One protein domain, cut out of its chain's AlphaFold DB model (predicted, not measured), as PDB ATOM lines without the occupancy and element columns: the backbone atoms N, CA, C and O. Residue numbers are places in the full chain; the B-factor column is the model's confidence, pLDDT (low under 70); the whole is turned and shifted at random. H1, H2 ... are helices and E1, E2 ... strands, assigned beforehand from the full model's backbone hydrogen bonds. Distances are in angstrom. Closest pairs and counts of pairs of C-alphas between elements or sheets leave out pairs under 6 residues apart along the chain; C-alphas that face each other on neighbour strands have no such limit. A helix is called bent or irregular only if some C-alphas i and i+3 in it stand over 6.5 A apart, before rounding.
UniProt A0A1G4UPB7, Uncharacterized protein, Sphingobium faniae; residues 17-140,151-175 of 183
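What this domain is: This is residues 17 to 140 and 151 to 175 of the 183 residues of an uncharacterized protein of Sphingobium faniae (UniProt A0A1G4UPB7). A very long helix, H2, has a small head packed on its later part: H6 packs on residues 46 to 53 of H2 and H3 on residues 57 to 61, while in the head H5 and H6 pack on the small strand hairpin E1 and E2, and H4 packs across H5. The short H1 packs on H2 near its other end, and a second long helix, H7, stands free, away from the head and from H2. The printed part has 149 residues, with seven named helices and two named strands in the order H1 H2 H3 H4 H5 E1 E2 H6 H7; the sheet E1 - E2 is antiparallel and the class is mostly helix. The whole is only just extended, close to loose, with a radius of gyration of the C-alphas of 22.5 A, and flat, spanning 65 by 62 by 33 A.

How they stand to each other: E1, residues 112 to 114, and E2, residues 124 to 126, are a hairpin of antiparallel strands, with N 113 and O 125 2.8 A apart and N 125 and O 113 2.9 A apart, both within hydrogen-bond range. Outside the named strands, residues 82 to 83 pair antiparallel with residues 124 to 125 of E2. The closest C-alphas of E1 and H5, residues 96 to 108, are those of Ala 107 and Val 113, 5.7 A apart. H4, residues 85 to 91, touches H5, closest at the C-alphas of Pro 85 and Gly 100, 4.9 A; at 72 degrees they are only just about perpendicular. H6, residues 127 to 132, touches residues 46 to 53 of H2, residues 22 to 63, closest at the C-alphas of Asp 128 and Ala 49, 5.7 A, at a shallow tilt of 24 degrees, opposite ways. H3, residues 70 to 77, and H2 are a helical hairpin that only just touches, with 3 pairs of C-alphas within 8 A, closest at Leu 74 and Ala 57, 6.6 A. H1, residues 17 to 20, touches residues 25 to 29 of H2, closest at the C-alphas of Leu 18 and Thr 25, 6.7 A. H7, residues 154 to 173, touches no helix. In H3, H5, H6 and H7 every O i to N i+4 pair is within hydrogen-bond range, in H2 36 of 38 and in H4 2 of 3; H1 is too short for such a pair.

Where its parts are: H1 begins at C-alpha 17 (35.942, 33.070, 34.277). H2 is 60.0 A long and ends at C-alpha 63 (-9.171, 31.796, 3.915); it has a kink of 34 degrees near residue 29 and is irregular, with C-alphas 23 and 26 8.5 A apart. H5 is 18.3 A long. H7, 28.5 A long, ends at C-alpha 173 (-1.011, -9.493, 18.040).

The domain as a whole: The two C-alphas farthest apart are those of Arg 23 and His 65, 66.3 A. Residues 141 to 150 are not printed, and C-alphas 140 and 151 are 29.2 A apart across this cut. Of the links that are printed whole, none is long. Residues 17 to 19, 21 to 24, 118, 120 and 151 to 153 have pLDDT under 70.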
ATOM      1  N   ALA A  17      35.523  32.713  32.927       66.06
ATOM      2  CA  ALA A  17      35.942  33.070  34.277       66.06
ATOM      3  C   ALA A  17      35.682  31.944  35.294       66.06
ATOM      4  O   ALA A  17      36.473  31.799  36.222       66.06
ATOM      5  N   LEU A  18      34.674  31.082  35.078       66.06
ATOM      6  CA  LEU A  18      34.467  29.878  35.903       66.06
ATOM      7  C   LEU A  18      35.663  28.920  35.839       66.06
ATOM      8  O   LEU A  18      35.930  28.199  36.793       66.06
ATOM      9  N   ARG A  19      36.387  28.908  34.711       65.75
ATOM     10  CA  ARG A  19      37.571  28.064  34.512       65.75
ATOM     11  C   ARG A  19      38.869  28.751  34.940       65.75
ATOM     12  O   ARG A  19      39.815  28.060  35.298       65.75
ATOM     13  N   LEU A  20      38.938  30.080  34.846       71.31
ATOM     14  CA  LEU A  20      40.203  30.826  34.903       71.31
ATOM     15  C   LEU A  20      40.349  31.760  36.119       71.31
ATOM     16  O   LEU A  20      41.473  32.145  36.424       71.31
ATOM     17  N   SER A  21      39.262  32.092  36.829       63.84
ATOM     18  CA  SER A  21      39.272  33.049  37.952       63.84
ATOM     19  C   SER A  21      38.354  32.616  39.110       63.84
ATOM     20  O   SER A  21      37.294  33.206  39.320       63.84
ATOM     21  N   PRO A  22      38.759  31.627  39.930       63.47
ATOM     22  CA  PRO A  22      37.927  31.084  41.010       63.47
ATOM     23  C   PRO A  22      37.721  32.030  42.210       63.47
ATOM     24  O   PRO A  22      36.899  31.743  43.079       63.47
ATOM     25  N   ARG A  23      38.434  33.164  42.283       65.25
ATOM     26  CA  ARG A  23      38.347  34.100  43.422       65.25
ATOM     27  C   ARG A  23      36.992  34.815  43.529       65.25
ATOM     28  O   ARG A  23      36.559  35.072  44.642       65.25
ATOM     29  N   ASP A  24      36.292  35.011  42.408       69.94
ATOM     30  CA  ASP A  24      34.984  35.692  42.349       69.94
ATOM     31  C   ASP A  24      33.834  34.738  41.982       69.94
ATOM     32  O   ASP A  24      32.845  35.131  41.355       69.94
ATOM     33  N   THR A  25      33.959  33.456  42.353       74.19
ATOM     34  CA  THR A  25      33.042  32.380  41.932       74.19
ATOM     35  C   THR A  25      31.568  32.737  42.145       74.19
ATOM     36  O   THR A  25      30.760  32.534  41.244       74.19
ATOM     37  N   GLN A  26      31.205  33.335  43.285       81.75
ATOM     38  CA  GLN A  26      29.815  33.708  43.565       81.75
ATOM     39  C   GLN A  26      29.269  34.761  42.587       81.75
ATOM     40  O   GLN A  26      28.160  34.610  42.077       81.75
ATOM     41  N   ALA A  27      30.040  35.809  42.282       82.69
ATOM     42  CA  ALA A  27      29.621  36.854  41.349       82.69
ATOM     43  C   ALA A  27      29.501  36.317  39.912       82.69
ATOM     44  O   ALA A  27      28.565  36.663  39.188       82.69
ATOM     45  N   ILE A  28      30.420  35.432  39.517       77.38
ATOM     46  CA  ILE A  28      30.402  34.766  38.209       77.38
ATOM     47  C   ILE A  28      29.176  33.847  38.089       77.38
ATOM     48  O   ILE A  28      28.476  33.887  37.078       77.38
ATOM     49  N   VAL A  29      28.870  33.061  39.127       81.38
ATOM     50  CA  VAL A  29      27.674  32.205  39.172       81.38
ATOM     51  C   VAL A  29      26.402  33.041  39.062       81.38
ATOM     52  O   VAL A  29      25.560  32.745  38.218       81.38
ATOM     53  N   LEU A  30      26.273  34.118  39.843       84.69
ATOM     54  CA  LEU A  30      25.101  34.996  39.780       84.69
ATOM     55  C   LEU A  30      24.918  35.625  38.394       84.69
ATOM     56  O   LEU A  30      23.794  35.673  37.896       84.69
ATOM     57  N   ARG A  31      26.000  36.072  37.745       82.00
ATOM     58  CA  ARG A  31      25.947  36.583  36.365       82.00
ATOM     59  C   ARG A  31      25.452  35.516  35.389       82.00
ATOM     60  O   ARG A  31      24.584  35.812  34.577       82.00
ATOM     61  N   ASN A  32      25.958  34.290  35.489       81.88
ATOM     62  CA  ASN A  32      25.541  33.195  34.612       81.88
ATOM     63  C   ASN A  32      24.083  32.795  34.813       81.88
ATOM     64  O   ASN A  32      23.389  32.550  33.832       81.88
ATOM     65  N   LEU A  33      23.615  32.755  36.063       84.19
ATOM     66  CA  LEU A  33      22.211  32.490  36.364       84.19
ATOM     67  C   LEU A  33      21.309  33.593  35.804       84.19
ATOM     68  O   LEU A  33      20.299  33.276  35.193       84.19
ATOM     69  N   ARG A  34      21.709  34.868  35.915       86.00
ATOM     70  CA  ARG A  34      20.984  35.978  35.272       86.00
ATOM     71  C   ARG A  34      20.945  35.822  33.759       86.00
ATOM     72  O   ARG A  34      19.868  35.838  33.188       86.00
ATOM     73  N   SER A  35      22.087  35.563  33.121       82.38
ATOM     74  CA  SER A  35      22.119  35.319  31.676       82.38
ATOM     75  C   SER A  35      21.282  34.109  31.257       82.38
ATOM     76  O   SER A  35      20.752  34.108  30.154       82.38
ATOM     77  N   LEU A  36      21.152  33.084  32.104       83.75
ATOM     78  CA  LEU A  36      20.266  31.952  31.837       83.75
ATOM     79  C   LEU A  36      18.802  32.381  31.883       83.75
ATOM     80  O   LEU A  36      18.060  32.049  30.964       83.75
ATOM     81  N   THR A  37      18.412  33.130  32.914       86.62
ATOM     82  CA  THR A  37      17.066  33.698  33.034       86.62
ATOM     83  C   THR A  37      16.739  34.580  31.833       86.62
ATOM     84  O   THR A  37      15.756  34.313  31.154       86.62
ATOM     85  N   ASP A  38      17.613  35.532  31.491       85.75
ATOM     86  CA  ASP A  38      17.419  36.442  30.355       85.75
ATOM     87  C   ASP A  38      17.220  35.665  29.040       85.75
ATOM     88  O   ASP A  38      16.379  36.008  28.212       85.75
ATOM     89  N   ARG A  39      17.978  34.575  28.841       83.12
ATOM     90  CA  ARG A  39      17.887  33.737  27.635       83.12
ATOM     91  C   ARG A  39      16.658  32.845  27.618       83.12
ATOM     92  O   ARG A  39      16.122  32.591  26.541       83.12
ATOM     93  N   ALA A  40      16.210  32.373  28.777       85.62
ATOM     94  CA  ALA A  40      14.953  31.648  28.896       85.62
ATOM     95  C   ALA A  40      13.764  32.572  28.594       85.62
ATOM     96  O   ALA A  40      12.891  32.201  27.812       85.62
ATOM     97  N   GLU A  41      13.766  33.792  29.135       88.25
ATOM     98  CA  GLU A  41      12.752  34.813  28.855       88.25
ATOM     99  C   GLU A  41      12.736  35.200  27.370       88.25
ATOM    100  O   GLU A  41      11.680  35.193  26.735       88.25
ATOM    101  N   GLU A  42      13.906  35.449  26.774       85.44
ATOM    102  CA  GLU A  42      14.029  35.703  25.336       85.44
ATOM    103  C   GLU A  42      13.531  34.512  24.499       85.44
ATOM    104  O   GLU A  42      12.838  34.694  23.495       85.44
ATOM    105  N   GLY A  43      13.849  33.286  24.921       85.19
ATOM    106  CA  GLY A  43      13.382  32.056  24.290       85.19
ATOM    107  C   GLY A  43      11.859  31.928  24.298       85.19
ATOM    108  O   GLY A  43      11.281  31.592  23.266       85.19
ATOM    109  N   LEU A  44      11.202  32.256  25.415       87.50
ATOM    110  CA  LEU A  44       9.738  32.259  25.520       87.50
ATOM    111  C   LEU A  44       9.102  33.278  24.572       87.50
ATOM    112  O   LEU A  44       8.142  32.952  23.877       87.50
ATOM    113  N   VAL A  45       9.666  34.488  24.487       86.06
ATOM    114  CA  VAL A  45       9.190  35.521  23.552       86.06
ATOM    115  C   VAL A  45       9.307  35.046  22.101       86.06
ATOM    116  O   VAL A  45       8.374  35.223  21.319       86.06
ATOM    117  N   ARG A  46      10.428  34.416  21.735       86.19
ATOM    118  CA  ARG A  46      10.639  33.873  20.382       86.19
ATOM    119  C   ARG A  46       9.709  32.701  20.076       86.19
ATOM    120  O   ARG A  46       9.165  32.641  18.980       86.19
ATOM    121  N   LEU A  47       9.502  31.796  21.032       89.19
ATOM    122  CA  LEU A  47       8.584  30.665  20.877       89.19
ATOM    123  C   LEU A  47       7.148  31.144  20.648       89.19
ATOM    124  O   LEU A  47       6.475  30.659  19.743       89.19
ATOM    125  N   GLN A  48       6.706  32.133  21.424       87.44
ATOM    126  CA  GLN A  48       5.396  32.749  21.244       87.44
ATOM    127  C   GLN A  48       5.263  33.391  19.854       87.44
ATOM    128  O   GLN A  48       4.249  33.201  19.187       87.44
ATOM    129  N   ALA A  49       6.291  34.106  19.384       88.00
ATOM    130  CA  ALA A  49       6.281  34.719  18.056       88.00
ATOM    131  C   ALA A  49       6.207  33.677  16.921       88.00
ATOM    132  O   ALA A  49       5.459  33.873  15.962       88.00
ATOM    133  N   LEU A  50       6.926  32.556  17.050       89.06
ATOM    134  CA  LEU A  50       6.850  31.431  16.113       89.06
ATOM    135  C   LEU A  50       5.440  30.830  16.060       89.06
ATOM    136  O   LEU A  50       4.921  30.571  14.974       89.06
ATOM    137  N   GLU A  51       4.802  30.636  17.216       90.38
ATOM    138  CA  GLU A  51       3.436  30.108  17.282       90.38
ATOM    139  C   GLU A  51       2.419  31.084  16.673       90.38
ATOM    140  O   GLU A  51       1.537  30.680  15.915       90.38
ATOM    141  N   GLU A  52       2.568  32.387  16.916       88.44
ATOM    142  CA  GLU A  52       1.732  33.418  16.295       88.44
ATOM    143  C   GLU A  52       1.865  33.456  14.766       88.44
ATOM    144  O   GLU A  52       0.864  33.641  14.065       88.44
ATOM    145  N   ASP A  53       3.079  33.287  14.233       89.31
ATOM    146  CA  ASP A  53       3.319  33.167  12.790       89.31
ATOM    147  C   ASP A  53       2.693  31.876  12.235       89.31
ATOM    148  O   ASP A  53       2.025  31.913  11.196       89.31
ATOM    149  N   ARG A  54       2.815  30.748  12.951       90.06
ATOM    150  CA  ARG A  54       2.199  29.464  12.572       90.06
ATOM    151  C   ARG A  54       0.675  29.560  12.501       90.06
ATOM    152  O   ARG A  54       0.069  29.100  11.531       90.06
ATOM    153  N   LEU A  55       0.039  30.175  13.498       90.06
ATOM    154  CA  LEU A  55      -1.413  30.343  13.517       90.06
ATOM    155  C   LEU A  55      -1.891  31.323  12.432       90.06
ATOM    156  O   LEU A  55      -2.926  31.085  11.806       90.06
ATOM    157  N   ARG A  56      -1.129  32.387  12.143       88.62
ATOM    158  CA  ARG A  56      -1.429  33.282  11.011       88.62
ATOM    159  C   ARG A  56      -1.316  32.577   9.667       88.62
ATOM    160  O   ARG A  56      -2.192  32.758   8.822       88.62
ATOM    161  N   ALA A  57      -0.302  31.735   9.485       91.12
ATOM    162  CA  ALA A  57      -0.171  30.892   8.302       91.12
ATOM    163  C   ALA A  57      -1.390  29.967   8.129       91.12
ATOM    164  O   ALA A  57      -1.948  29.888   7.033       91.12
ATOM    165  N   ALA A  58      -1.854  29.326   9.207       89.69
ATOM    166  CA  ALA A  58      -3.042  28.474   9.181       89.69
ATOM    167  C   ALA A  58      -4.319  29.253   8.810       89.69
ATOM    168  O   ALA A  58      -5.063  28.827   7.925       89.69
ATOM    169  N   ALA A  59      -4.546  30.421   9.420       87.94
ATOM    170  CA  ALA A  59      -5.681  31.287   9.092       87.94
ATOM    171  C   ALA A  59      -5.651  31.754   7.625       87.94
ATOM    172  O   ALA A  59      -6.672  31.708   6.934       87.94
ATOM    173  N   ALA A  60      -4.477  32.145   7.122       89.69
ATOM    174  CA  ALA A  60      -4.308  32.559   5.733       89.69
ATOM    175  C   ALA A  60      -4.579  31.412   4.746       89.69
ATOM    176  O   ALA A  60      -5.201  31.631   3.708       89.69
ATOM    177  N   LEU A  61      -4.153  30.188   5.072       90.56
ATOM    178  CA  LEU A  61      -4.442  28.996   4.272       90.56
ATOM    179  C   LEU A  61      -5.934  28.661   4.261       90.56
ATOM    180  O   LEU A  61      -6.475  28.372   3.196       90.56
ATOM    181  N   HIS A  62      -6.601  28.742   5.414       86.88
ATOM    182  CA  HIS A  62      -8.036  28.482   5.523       86.88
ATOM    183  C   HIS A  62      -8.868  29.472   4.692       86.88
ATOM    184  O   HIS A  62      -9.803  29.073   4.004       86.88
ATOM    185  N   GLY A  63      -8.497  30.757   4.702       83.75
ATOM    186  CA  GLY A  63      -9.171  31.796   3.915       83.75
ATOM    187  C   GLY A  63      -8.794  31.835   2.428       83.75
ATOM    188  O   GLY A  63      -9.408  32.575   1.656       83.75
ATOM    189  N   ALA A  64      -7.781  31.082   1.989       86.50
ATOM    190  CA  ALA A  64      -7.262  31.182   0.629       86.50
ATOM    191  C   ALA A  64      -8.096  30.379  -0.380       86.50
ATOM    192  O   ALA A  64      -8.068  29.149  -0.415       86.50
ATOM    193  N   HIS A  65      -8.726  31.071  -1.333       83.19
ATOM    194  CA  HIS A  65      -9.249  30.402  -2.522       83.19
ATOM    195  C   HIS A  65      -8.089  29.989  -3.449       83.19
ATOM    196  O   HIS A  65      -7.272  30.826  -3.846       83.19
ATOM    197  N   ARG A  66      -8.000  28.690  -3.781       85.06
ATOM    198  CA  ARG A  66      -6.915  28.075  -4.578       85.06
ATOM    199  C   ARG A  66      -5.514  28.393  -4.007       85.06
ATOM    200  O   ARG A  66      -4.778  29.224  -4.556       85.06
ATOM    201  N   PRO A  67      -5.110  27.735  -2.905       86.12
ATOM    202  CA  PRO A  67      -3.834  28.024  -2.247       86.12
ATOM    203  C   PRO A  67      -2.613  27.635  -3.099       86.12
ATOM    204  O   PRO A  67      -1.546  28.225  -2.938       86.12
ATOM    205  N   GLY A  68      -2.749  26.707  -4.055       91.38
ATOM    206  CA  GLY A  68      -1.611  26.224  -4.845       91.38
ATOM    207  C   GLY A  68      -0.520  25.662  -3.927       91.38
ATOM    208  O   GLY A  68      -0.835  24.980  -2.959       91.38
ATOM    209  N   LYS A  69       0.749  26.009  -4.176       95.44
ATOM    210  CA  LYS A  69       1.893  25.604  -3.330       95.44
ATOM    211  C   LYS A  69       2.121  26.491  -2.097       95.44
ATOM    212  O   LYS A  69       3.214  26.503  -1.535       95.44
ATOM    213  N   LEU A  70       1.120  27.274  -1.682       95.31
ATOM    214  CA  LEU A  70       1.241  28.125  -0.496       95.31
ATOM    215  C   LEU A  70       1.423  27.296   0.777       95.31
ATOM    216  O   LEU A  70       2.232  27.682   1.608       95.31
ATOM    217  N   LEU A  71       0.747  26.149   0.897       95.00
ATOM    218  CA  LEU A  71       0.962  25.223   2.014       95.00
ATOM    219  C   LEU A  71       2.407  24.708   2.030       95.00
ATOM    220  O   LEU A  71       3.059  24.792   3.062       95.00
ATOM    221  N   ASP A  72       2.932  24.269   0.884       96.44
ATOM    222  CA  ASP A  72       4.301  23.746   0.791       96.44
ATOM    223  C   ASP A  72       5.353  24.803   1.168       96.44
ATOM    224  O   ASP A  72       6.311  24.509   1.884       96.44
ATOM    225  N   LEU A  73       5.169  26.052   0.717       96.69
ATOM    226  CA  LEU A  73       5.985  27.184   1.166       96.69
ATOM    227  C   LEU A  73       5.830  27.388   2.683       96.69
ATOM    228  O   LEU A  73       6.836  27.494   3.379       96.69
ATOM    229  N   LEU A  74       4.578  27.405   3.153       94.81
ATOM    230  CA  LEU A  74       4.094  27.450   4.539       94.81
ATOM    231  C   LEU A  74       4.905  26.562   5.483       94.81
ATOM    232  O   LEU A  74       5.480  26.984   6.485       94.81
ATOM    233  N   SER A  75       4.940  25.288   5.120       93.81
ATOM    234  CA  SER A  75       5.622  24.232   5.851       93.81
ATOM    235  C   SER A  75       7.139  24.345   5.734       93.81
ATOM    236  O   SER A  75       7.843  24.135   6.717       93.81
ATOM    237  N   LEU A  76       7.666  24.713   4.560       95.19
ATOM    238  CA  LEU A  76       9.110  24.845   4.350       95.19
ATOM    239  C   LEU A  76       9.725  25.945   5.225       95.19
ATOM    240  O   LEU A  76      10.794  25.736   5.805       95.19
ATOM    241  N   VAL A  77       9.079  27.109   5.321       95.19
ATOM    242  CA  VAL A  77       9.650  28.269   6.029       95.19
ATOM    243  C   VAL A  77       9.691  28.102   7.547       95.19
ATOM    244  O   VAL A  77      10.473  28.787   8.194       95.19
ATOM    245  N   GLN A  78       8.952  27.136   8.104       90.56
ATOM    246  CA  GLN A  78       9.072  26.757   9.520       90.56
ATOM    247  C   GLN A  78      10.455  26.177   9.855       90.56
ATOM    248  O   GLN A  78      10.918  26.292  10.984       90.56
ATOM    249  N   PHE A  79      11.136  25.582   8.870       90.19
ATOM    250  CA  PHE A  79      12.473  24.999   9.039       90.19
ATOM    251  C   PHE A  79      13.568  25.816   8.348       90.19
ATOM    252  O   PHE A  79      14.723  25.804   8.771       90.19
ATOM    253  N   VAL A  80      13.223  26.509   7.262       93.81
ATOM    254  CA  VAL A  80      14.141  27.335   6.471       93.81
ATOM    255  C   VAL A  80      13.569  28.750   6.399       93.81
ATOM    256  O   VAL A  80      12.935  29.104   5.403       93.81
ATOM    257  N   PRO A  81      13.775  29.578   7.436       93.75
ATOM    258  CA  PRO A  81      13.034  30.826   7.584       93.75
ATOM    259  C   PRO A  81      13.563  31.962   6.702       93.75
ATOM    260  O   PRO A  81      13.009  33.055   6.723       93.75
ATOM    261  N   VAL A  82      14.621  31.725   5.916       95.50
ATOM    262  CA  VAL A  82      15.160  32.669   4.928       95.50
ATOM    263  C   VAL A  82      15.149  32.015   3.556       95.50
ATOM    264  O   VAL A  82      15.787  30.983   3.339       95.50
ATOM    265  N   VAL A  83      14.435  32.619   2.611       96.31
ATOM    266  CA  VAL A  83      14.138  32.015   1.312       96.31
ATOM    267  C   VAL A  83      14.319  33.003   0.163       96.31
ATOM    268  O   VAL A  83      14.173  34.213   0.310       96.31
ATOM    269  N   SER A  84      14.625  32.483  -1.024       95.81
ATOM    270  CA  SER A  84      14.715  33.266  -2.262       95.81
ATOM    271  C   SER A  84      14.007  32.542  -3.410       95.81
ATOM    272  O   SER A  84      13.883  31.311  -3.363       95.81
ATOM    273  N   PRO A  85      13.591  33.246  -4.482       95.94
ATOM    274  CA  PRO A  85      12.914  32.621  -5.619       95.94
ATOM    275  C   PRO A  85      13.702  31.453  -6.227       95.94
ATOM    276  O   PRO A  85      13.136  30.409  -6.539       95.94
ATOM    277  N   ARG A  86      15.031  31.585  -6.342       94.62
ATOM    278  CA  ARG A  86      15.908  30.544  -6.908       94.62
ATOM    279  C   ARG A  86      16.029  29.318  -5.999       94.62
ATOM    280  O   ARG A  86      16.167  28.198  -6.491       94.62
ATOM    281  N   MET A  87      16.000  29.510  -4.680       95.12
ATOM    282  CA  MET A  87      15.967  28.398  -3.730       95.12
ATOM    283  C   MET A  87      14.629  27.658  -3.815       95.12
ATOM    284  O   MET A  87      14.620  26.433  -3.941       95.12
ATOM    285  N   LEU A  88      13.521  28.403  -3.798       96.12
ATOM    286  CA  LEU A  88      12.176  27.833  -3.785       96.12
ATOM    287  C   LEU A  88      11.839  27.095  -5.081       96.12
ATOM    288  O   LEU A  88      11.262  26.017  -5.025       96.12
ATOM    289  N   ALA A  89      12.247  27.644  -6.229       96.75
ATOM    290  CA  ALA A  89      12.056  27.024  -7.537       96.75
ATOM    291  C   ALA A  89      12.560  25.576  -7.566       96.75
ATOM    292  O   ALA A  89      11.862  24.680  -8.028       96.75
ATOM    293  N   ARG A  90      13.745  25.337  -6.990       95.50
ATOM    294  CA  ARG A  90      14.341  23.998  -6.890       95.50
ATOM    295  C   ARG A  90      13.653  23.116  -5.850       95.50
ATOM    296  O   ARG A  90      13.499  21.929  -6.081       95.50
ATOM    297  N   ARG A  91      13.283  23.678  -4.694       95.75
ATOM    298  CA  ARG A  91      12.684  22.918  -3.581       95.75
ATOM    299  C   ARG A  91      11.246  22.486  -3.858       95.75
ATOM    300  O   ARG A  91      10.852  21.426  -3.396       95.75
ATOM    301  N   LEU A  92      10.481  23.311  -4.570       95.12
ATOM    302  CA  LEU A  92       9.062  23.082  -4.837       95.12
ATOM    303  C   LEU A  92       8.782  22.644  -6.276       95.12
ATOM    304  O   LEU A  92       7.612  22.516  -6.629       95.12
ATOM    305  N   ASP A  93       9.821  22.434  -7.088       95.44
ATOM    306  CA  ASP A  93       9.716  22.085  -8.508       95.44
ATOM    307  C   ASP A  93       8.778  23.036  -9.277       95.44
ATOM    308  O   ASP A  93       7.747  22.668  -9.834       95.44
ATOM    309  N   VAL A  94       9.102  24.331  -9.217       96.12
ATOM    310  CA  VAL A  94       8.375  25.398  -9.916       96.12
ATOM    311  C   VAL A  94       9.354  26.310 -10.642       96.12
ATOM    312  O   VAL A  94      10.537  26.384 -10.317       96.12
ATOM    313  N   THR A  95       8.864  27.075 -11.616       97.38
ATOM    314  CA  THR A  95       9.698  28.085 -12.281       97.38
ATOM    315  C   THR A  95      10.145  29.168 -11.292       97.38
ATOM    316  O   THR A  95       9.438  29.478 -10.332       97.38
ATOM    317  N   ILE A  96      11.291  29.813 -11.546       95.62
ATOM    318  CA  ILE A  96      11.775  30.943 -10.724       95.62
ATOM    319  C   ILE A  96      10.726  32.060 -10.652       95.62
ATOM    320  O   ILE A  96      10.485  32.612  -9.579       95.62
ATOM    321  N   SER A  97      10.048  32.352 -11.765       95.69
ATOM    322  CA  SER A  97       8.950  33.321 -11.802       95.69
ATOM    323  C   SER A  97       7.752  32.876 -10.959       95.69
ATOM    324  O   SER A  97       7.158  33.698 -10.264       95.69
ATOM    325  N   GLY A  98       7.403  31.584 -10.979       96.19
ATOM    326  CA  GLY A  98       6.353  31.010 -10.133       96.19
ATOM    327  C   GLY A  98       6.690  31.100  -8.643       96.19
ATOM    328  O   GLY A  98       5.869  31.569  -7.860       96.19
ATOM    329  N   ALA A  99       7.922  30.753  -8.267       96.69
ATOM    330  CA  ALA A  99       8.438  30.930  -6.911       96.69
ATOM    331  C   ALA A  99       8.414  32.400  -6.468       96.69
ATOM    332  O   ALA A  99       8.002  32.699  -5.353       96.69
ATOM    333  N   GLY A 100       8.809  33.328  -7.346       95.88
ATOM    334  CA  GLY A 100       8.752  34.764  -7.072       95.88
ATOM    335  C   GLY A 100       7.329  35.256  -6.802       95.88
ATOM    336  O   GLY A 100       7.109  35.974  -5.833       95.88
ATOM    337  N   LYS A 101       6.348  34.824  -7.606       95.56
ATOM    338  CA  LYS A 101       4.926  35.137  -7.377       95.56
ATOM    339  C   LYS A 101       4.407  34.539  -6.071       95.56
ATOM    340  O   LYS A 101       3.672  35.205  -5.355       95.56
ATOM    341  N   LEU A 102       4.804  33.307  -5.757       96.50
ATOM    342  CA  LEU A 102       4.414  32.637  -4.518       96.50
ATOM    343  C   LEU A 102       4.955  33.373  -3.281       96.50
ATOM    344  O   LEU A 102       4.215  33.581  -2.326       96.50
ATOM    345  N   LEU A 103       6.214  33.822  -3.332       96.69
ATOM    346  CA  LEU A 103       6.837  34.618  -2.273       96.69
ATOM    347  C   LEU A 103       6.210  36.009  -2.138       96.69
ATOM    348  O   LEU A 103       5.924  36.425  -1.021       96.69
ATOM    349  N   SER A 104       5.936  36.702  -3.251       95.44
ATOM    350  CA  SER A 104       5.186  37.967  -3.214       95.44
ATOM    351  C   SER A 104       3.811  37.780  -2.574       95.44
ATOM    352  O   SER A 104       3.460  38.547  -1.690       95.44
ATOM    353  N   ARG A 105       3.069  36.725  -2.948       95.50
ATOM    354  CA  ARG A 105       1.754  36.420  -2.362       95.50
ATOM    355  C   ARG A 105       1.845  36.184  -0.853       95.50
ATOM    356  O   ARG A 105       1.010  36.680  -0.110       95.50
ATOM    357  N   ALA A 106       2.840  35.431  -0.385       96.00
ATOM    358  CA  ALA A 106       3.042  35.218   1.049       96.00
ATOM    359  C   ALA A 106       3.408  36.520   1.786       96.00
ATOM    360  O   ALA A 106       2.974  36.723   2.916       96.00
ATOM    361  N   ALA A 107       4.154  37.422   1.142       95.25
ATOM    362  CA  ALA A 107       4.460  38.735   1.702       95.25
ATOM    363  C   ALA A 107       3.242  39.673   1.746       95.25
ATOM    364  O   ALA A 107       3.036  40.363   2.737       95.25
ATOM    365  N   GLU A 108       2.390  39.652   0.719       94.12
ATOM    366  CA  GLU A 108       1.109  40.379   0.699       94.12
ATOM    367  C   GLU A 108       0.157  39.918   1.815       94.12
ATOM    368  O   GLU A 108      -0.652  40.703   2.300       94.12
ATOM    369  N   LEU A 109       0.276  38.660   2.250       92.06
ATOM    370  CA  LEU A 109      -0.463  38.091   3.382       92.06
ATOM    371  C   LEU A 109       0.190  38.372   4.753       92.06
ATOM    372  O   LEU A 109      -0.267  37.824   5.752       92.06
ATOM    373  N   ASP A 110       1.249  39.190   4.815       91.81
ATOM    374  CA  ASP A 110       2.041  39.465   6.031       91.81
ATOM    375  C   ASP A 110       2.604  38.185   6.692       91.81
ATOM    376  O   ASP A 110       2.732  38.095   7.914       91.81
ATOM    377  N   LEU A 111       2.926  37.166   5.882       94.00
ATOM    378  CA  LEU A 111       3.541  35.908   6.340       94.00
ATOM    379  C   LEU A 111       5.061  35.899   6.134       94.00
ATOM    380  O   LEU A 111       5.778  35.200   6.844       94.00
ATOM    381  N   LEU A 112       5.555  36.674   5.165       96.19
ATOM    382  CA  LEU A 112       6.978  36.857   4.878       96.19
ATOM    383  C   LEU A 112       7.298  38.342   4.689       96.19
ATOM    384  O   LEU A 112       6.485  39.103   4.176       96.19
ATOM    385  N   VAL A 113       8.519  38.741   5.021       95.69
ATOM    386  CA  VAL A 113       9.024  40.101   4.801       95.69
ATOM    387  C   VAL A 113      10.164  40.047   3.796       95.69
ATOM    388  O   VAL A 113      11.072  39.227   3.931       95.69
ATOM    389  N   GLU A 114      10.133  40.905   2.777       95.25
ATOM    390  CA  GLU A 114      11.270  41.063   1.870       95.25
ATOM    391  C   GLU A 114      12.412  41.807   2.585       95.25
ATOM    392  O   GLU A 114      12.246  42.946   3.011       95.25
ATOM    393  N   VAL A 115      13.585  41.177   2.681       94.50
ATOM    394  CA  VAL A 115      14.760  41.690   3.415       94.50
ATOM    395  C   VAL A 115      15.931  42.083   2.502       94.50
ATOM    396  O   VAL A 115      16.979  42.516   2.972       94.50
ATOM    397  N   SER A 116      15.782  41.942   1.182       88.62
ATOM    398  CA  SER A 116      16.836  42.213   0.187       88.62
ATOM    399  C   SER A 116      17.150  43.695  -0.053       88.62
ATOM    400  O   SER A 116      18.213  44.012  -0.592       88.62
ATOM    401  N   GLY A 117      16.250  44.616   0.299       79.25
ATOM    402  CA  GLY A 117      16.414  46.041  -0.002       79.25
ATOM    403  C   GLY A 117      16.544  46.314  -1.510       79.25
ATOM    404  O   GLY A 117      15.761  45.813  -2.305       79.25
ATOM    405  N   ARG A 118      17.545  47.111  -1.923       65.94
ATOM    406  CA  ARG A 118      17.785  47.490  -3.340       65.94
ATOM    407  C   ARG A 118      18.591  46.462  -4.149       65.94
ATOM    408  O   ARG A 118      19.074  46.779  -5.234       65.94
ATOM    409  N   GLN A 119      18.816  45.268  -3.611       71.69
ATOM    410  CA  GLN A 119      19.605  44.246  -4.295       71.69
ATOM    411  C   GLN A 119      18.828  43.628  -5.459       71.69
ATOM    412  O   GLN A 119      17.608  43.496  -5.415       71.69
ATOM    413  N   ALA A 120      19.551  43.197  -6.495       66.38
ATOM    414  CA  ALA A 120      18.945  42.607  -7.690       66.38
ATOM    415  C   ALA A 120      18.177  41.304  -7.393       66.38
ATOM    416  O   ALA A 120      17.291  40.919  -8.155       66.38
ATOM    417  N   TRP A 121      18.529  40.597  -6.313       77.75
ATOM    418  CA  TRP A 121      17.944  39.303  -5.965       77.75
ATOM    419  C   TRP A 121      17.114  39.397  -4.689       77.75
ATOM    420  O   TRP A 121      17.633  39.669  -3.606       77.75
ATOM    421  N   ARG A 122      15.813  39.118  -4.833       91.88
ATOM    422  CA  ARG A 122      14.848  39.182  -3.734       91.88
ATOM    423  C   ARG A 122      15.088  38.066  -2.721       91.88
ATOM    424  O   ARG A 122      15.206  36.897  -3.098       91.88
ATOM    425  N   THR A 123      15.131  38.434  -1.447       95.31
ATOM    426  CA  THR A 123      15.255  37.518  -0.308       95.31
ATOM    427  C   THR A 123      14.151  37.831   0.680       95.31
ATOM    428  O   THR A 123      13.862  38.998   0.929       95.31
ATOM    429  N   TYR A 124      13.548  36.793   1.238       96.88
ATOM    430  CA  TYR A 124      12.441  36.893   2.171       96.88
ATOM    431  C   TYR A 124      12.775  36.169   3.460       96.88
ATOM    432  O   TYR A 124      13.510  35.180   3.443       96.88
ATOM    433  N   MET A 125      12.208  36.654   4.552       96.31
ATOM    434  CA  MET A 125      12.342  36.079   5.880       96.31
ATOM    435  C   MET A 125      10.958  35.877   6.501       96.31
ATOM    436  O   MET A 125      10.044  36.645   6.189       96.31
ATOM    437  N   THR A 126      10.791  34.869   7.362       95.69
ATOM    438  CA  THR A 126       9.604  34.774   8.227       95.69
ATOM    439  C   THR A 126       9.471  36.035   9.063       95.69
ATOM    440  O   THR A 126      10.452  36.726   9.360       95.69
ATOM    441  N   ARG A 127       8.233  36.415   9.354       94.06
ATOM    442  CA  ARG A 127       7.953  37.745   9.874       94.06
ATOM    443  C   ARG A 127       8.464  37.918  11.301       94.06
ATOM    444  O   ARG A 127       9.005  38.978  11.612       94.06
ATOM    445  N   ASP A 128       8.322  36.900  12.142       92.56
ATOM    446  CA  ASP A 128       8.889  36.846  13.488       92.56
ATOM    447  C   ASP A 128      10.389  37.193  13.492       92.56
ATOM    448  O   ASP A 128      10.821  38.109  14.200       92.56
ATOM    449  N   LEU A 129      11.171  36.542  12.627       93.38
ATOM    450  CA  LEU A 129      12.602  36.776  12.496       93.38
ATOM    451  C   LEU A 129      12.889  38.123  11.847       93.38
ATOM    452  O   LEU A 129      13.794  38.828  12.287       93.38
ATOM    453  N   ALA A 130      12.110  38.531  10.845       94.00
ATOM    454  CA  ALA A 130      12.272  39.840  10.230       94.00
ATOM    455  C   ALA A 130      12.101  40.965  11.259       94.00
ATOM    456  O   ALA A 130      12.877  41.917  11.258       94.00
ATOM    457  N   ILE A 131      11.133  40.851  12.174       91.75
ATOM    458  CA  ILE A 131      10.952  41.796  13.282       91.75
ATOM    459  C   ILE A 131      12.120  41.698  14.269       91.75
ATOM    460  O   ILE A 131      12.696  42.724  14.625       91.75
ATOM    461  N   ALA A 132      12.506  40.485  14.679       90.50
ATOM    462  CA  ALA A 132      13.605  40.275  15.624       90.50
ATOM    463  C   ALA A 132      14.953  40.826  15.119       90.50
ATOM    464  O   ALA A 132      15.744  41.336  15.910       90.50
ATOM    465  N   PHE A 133      15.200  40.767  13.809       91.06
ATOM    466  CA  PHE A 133      16.410  41.290  13.168       91.06
ATOM    467  C   PHE A 133      16.270  42.730  12.640       91.06
ATOM    468  O   PHE A 133      17.216  43.252  12.053       91.06
ATOM    469  N   GLY A 134      15.128  43.392  12.852       91.81
ATOM    470  CA  GLY A 134      14.932  44.802  12.496       91.81
ATOM    471  C   GLY A 134      14.654  45.081  11.013       91.81
ATOM    472  O   GLY A 134      14.771  46.222  10.575       91.81
ATOM    473  N   PHE A 135      14.272  44.066  10.237       91.50
ATOM    474  CA  PHE A 135      13.794  44.216   8.857       91.50
ATOM    475  C   PHE A 135      12.282  44.466   8.760       91.50
ATOM    476  O   PHE A 135      11.806  44.951   7.736       91.50
ATOM    477  N   GLY A 136      11.523  44.127   9.805       86.75
ATOM    478  CA  GLY A 136      10.080  44.343   9.903       86.75
ATOM    479  C   GLY A 136       9.712  45.283  11.051       86.75
ATOM    480  O   GLY A 136      10.441  45.410  12.033       86.75
ATOM    481  N   VAL A 137       8.550  45.929  10.948       84.44
ATOM    482  CA  VAL A 137       8.005  46.753  12.033       84.44
ATOM    483  C   VAL A 137       7.228  45.857  12.990       84.44
ATOM    484  O   VAL A 137       6.322  45.133  12.575       84.44
ATOM    485  N   ARG A 138       7.554  45.918  14.286       79.38
ATOM    486  CA  ARG A 138       6.751  45.241  15.309       79.38
ATOM    487  C   ARG A 138       5.348  45.863  15.322       79.38
ATOM    488  O   ARG A 138       5.256  47.082  15.475       79.38
ATOM    489  N   PRO A 139       4.263  45.078  15.195       75.50
ATOM    490  CA  PRO A 139       2.919  45.631  15.310       75.50
ATOM    491  C   PRO A 139       2.737  46.287  16.687       75.50
ATOM    492  O   PRO A 139       3.054  45.690  17.717       75.50
ATOM    493  N   VAL A 140       2.262  47.533  16.690       75.62
ATOM    494  CA  VAL A 140       1.998  48.326  17.898       75.62
ATOM    495  C   VAL A 140       0.490  48.381  18.124       75.62
ATOM    496  O   VAL A 140      -0.263  48.625  17.184       75.62
ATOM    497  N   PRO A 151     -12.268  24.596  13.687       60.31
ATOM    498  CA  PRO A 151     -13.499  23.866  13.978       60.31
ATOM    499  C   PRO A 151     -13.186  22.578  14.739       60.31
ATOM    500  O   PRO A 151     -12.136  21.981  14.509       60.31
ATOM    501  N   ASP A 152     -14.090  22.237  15.662       63.28
ATOM    502  CA  ASP A 152     -13.952  21.241  16.727       63.28
ATOM    503  C   ASP A 152     -12.911  20.158  16.393       63.28
ATOM    504  O   ASP A 152     -13.140  19.321  15.528       63.28
ATOM    505  N   PHE A 153     -11.729  20.217  17.017       67.31
ATOM    506  CA  PHE A 153     -10.635  19.250  16.808       67.31
ATOM    507  C   PHE A 153     -10.955  17.880  17.422       67.31
ATOM    508  O   PHE A 153     -10.245  16.903  17.188       67.31
ATOM    509  N   VAL A 154     -12.025  17.815  18.215       73.69
ATOM    510  CA  VAL A 154     -12.462  16.637  18.962       73.69
ATOM    511  C   VAL A 154     -12.706  15.420  18.060       73.69
ATOM    512  O   VAL A 154     -12.212  14.350  18.408       73.69
ATOM    513  N   PRO A 155     -13.367  15.518  16.889       79.19
ATOM    514  CA  PRO A 155     -13.542  14.375  15.999       79.19
ATOM    515  C   PRO A 155     -12.221  13.879  15.399       79.19
ATOM    516  O   PRO A 155     -12.039  12.673  15.291       79.19
ATOM    517  N   ALA A 156     -11.294  14.782  15.055       79.50
ATOM    518  CA  ALA A 156      -9.993  14.414  14.488       79.50
ATOM    519  C   ALA A 156      -9.078  13.749  15.530       79.50
ATOM    520  O   ALA A 156      -8.404  12.771  15.222       79.50
ATOM    521  N   LEU A 157      -9.090  14.236  16.776       82.38
ATOM    522  CA  LEU A 157      -8.394  13.585  17.890       82.38
ATOM    523  C   LEU A 157      -9.001  12.213  18.200       82.38
ATOM    524  O   LEU A 157      -8.267  11.249  18.359       82.38
ATOM    525  N   ALA A 158     -10.331  12.097  18.195       86.06
ATOM    526  CA  ALA A 158     -11.008  10.819  18.407       86.06
ATOM    527  C   ALA A 158     -10.787   9.809  17.264       86.06
ATOM    528  O   ALA A 158     -10.904   8.603  17.475       86.06
ATOM    529  N   GLU A 159     -10.529  10.280  16.042       89.00
ATOM    530  CA  GLU A 159     -10.124   9.437  14.915       89.00
ATOM    531  C   GLU A 159      -8.679   8.966  15.082       89.00
ATOM    532  O   GLU A 159      -8.432   7.765  15.025       89.00
ATOM    533  N   PHE A 160      -7.763   9.877  15.418       87.12
ATOM    534  CA  PHE A 160      -6.374   9.540  15.726       87.12
ATOM    535  C   PHE A 160      -6.254   8.532  16.880       87.12
ATOM    536  O   PHE A 160      -5.561   7.527  16.750       87.12
ATOM    537  N   ASP A 161      -6.967   8.746  17.988       91.75
ATOM    538  CA  ASP A 161      -6.962   7.829  19.136       91.75
ATOM    539  C   ASP A 161      -7.460   6.428  18.743       91.75
ATOM    540  O   ASP A 161      -6.974   5.416  19.252       91.75
ATOM    541  N   ARG A 162      -8.412   6.353  17.804       92.62
ATOM    542  CA  ARG A 162      -8.915   5.083  17.269       92.62
ATOM    543  C   ARG A 162      -7.866   4.387  16.407       92.62
ATOM    544  O   ARG A 162      -7.641   3.197  16.599       92.62
ATOM    545  N   GLU A 163      -7.207   5.123  15.514       93.31
ATOM    546  CA  GLU A 163      -6.111   4.604  14.687       93.31
ATOM    547  C   GLU A 163      -4.948   4.089  15.551       93.31
ATOM    548  O   GLU A 163      -4.406   3.017  15.285       93.31
ATOM    549  N   MET A 164      -4.601   4.804  16.628       92.19
ATOM    550  CA  MET A 164      -3.567   4.375  17.572       92.19
ATOM    551  C   MET A 164      -3.965   3.102  18.330       92.19
ATOM    552  O   MET A 164      -3.153   2.188  18.436       92.19
ATOM    553  N   ALA A 165      -5.216   2.989  18.785       91.25
ATOM    554  CA  ALA A 165      -5.706   1.778  19.447       91.25
ATOM    555  C   ALA A 165      -5.737   0.556  18.505       91.25
ATOM    556  O   ALA A 165      -5.452  -0.570  18.922       91.25
ATOM    557  N   GLU A 166      -6.067   0.763  17.228       92.06
ATOM    558  CA  GLU A 166      -5.980  -0.280  16.201       92.06
ATOM    559  C   GLU A 166      -4.528  -0.715  15.971       92.06
ATOM    560  O   GLU A 166      -4.246  -1.916  15.928       92.06
ATOM    561  N   LEU A 167      -3.598   0.242  15.889       89.00
ATOM    562  CA  LEU A 167      -2.169  -0.032  15.758       89.00
ATOM    563  C   LEU A 167      -1.639  -0.832  16.957       89.00
ATOM    564  O   LEU A 167      -0.960  -1.840  16.763       89.00
ATOM    565  N   ASP A 168      -1.990  -0.429  18.178       88.50
ATOM    566  CA  ASP A 168      -1.595  -1.117  19.408       88.50
ATOM    567  C   ASP A 168      -2.115  -2.560  19.432       88.50
ATOM    568  O   ASP A 168      -1.377  -3.480  19.785       88.50
ATOM    569  N   SER A 169      -3.353  -2.793  18.982       87.50
ATOM    570  CA  SER A 169      -3.934  -4.137  18.851       87.50
ATOM    571  C   SER A 169      -3.169  -5.009  17.846       87.50
ATOM    572  O   SER A 169      -2.854  -6.170  18.127       87.50
ATOM    573  N   VAL A 170      -2.807  -4.447  16.687       89.38
ATOM    574  CA  VAL A 170      -2.001  -5.143  15.669       89.38
ATOM    575  C   VAL A 170      -0.607  -5.474  16.207       89.38
ATOM    576  O   VAL A 170      -0.136  -6.599  16.038       89.38
ATOM    577  N   LEU A 171       0.048  -4.526  16.879       87.25
ATOM    578  CA  LEU A 171       1.381  -4.712  17.457       87.25
ATOM    579  C   LEU A 171       1.374  -5.741  18.594       87.25
ATOM    580  O   LEU A 171       2.242  -6.618  18.628       87.25
ATOM    581  N   ALA A 172       0.349  -5.722  19.448       87.44
ATOM    582  CA  ALA A 172       0.143  -6.730  20.482       87.44
ATOM    583  C   ALA A 172      -0.071  -8.130  19.882       87.44
ATOM    584  O   ALA A 172       0.517  -9.103  20.358       87.44
ATOM    585  N   GLY A 173      -0.838  -8.243  18.788       84.75
ATOM    586  CA  GLY A 173      -1.011  -9.493  18.040       84.75
ATOM    587  C   GLY A 173       0.287 -10.042  17.431       84.75
ATOM    588  O   GLY A 173       0.410 -11.248  17.220       84.75
ATOM    589  N   LEU A 174       1.276  -9.176  17.200       87.81
ATOM    590  CA  LEU A 174       2.623  -9.528  16.742       87.81
ATOM    591  C   LEU A 174       3.618  -9.765  17.897       87.81
ATOM    592  O   LEU A 174       4.788 -10.051  17.640       87.81
ATOM    593  N   GLY A 175       3.176  -9.670  19.157       86.44
ATOM    594  CA  GLY A 175       4.012  -9.867  20.346       86.44
ATOM    595  C   GLY A 175       4.931  -8.687  20.683       86.44
ATOM    596  O   GLY A 175       5.914  -8.869  21.400       86.44
TER     597      GLY A 175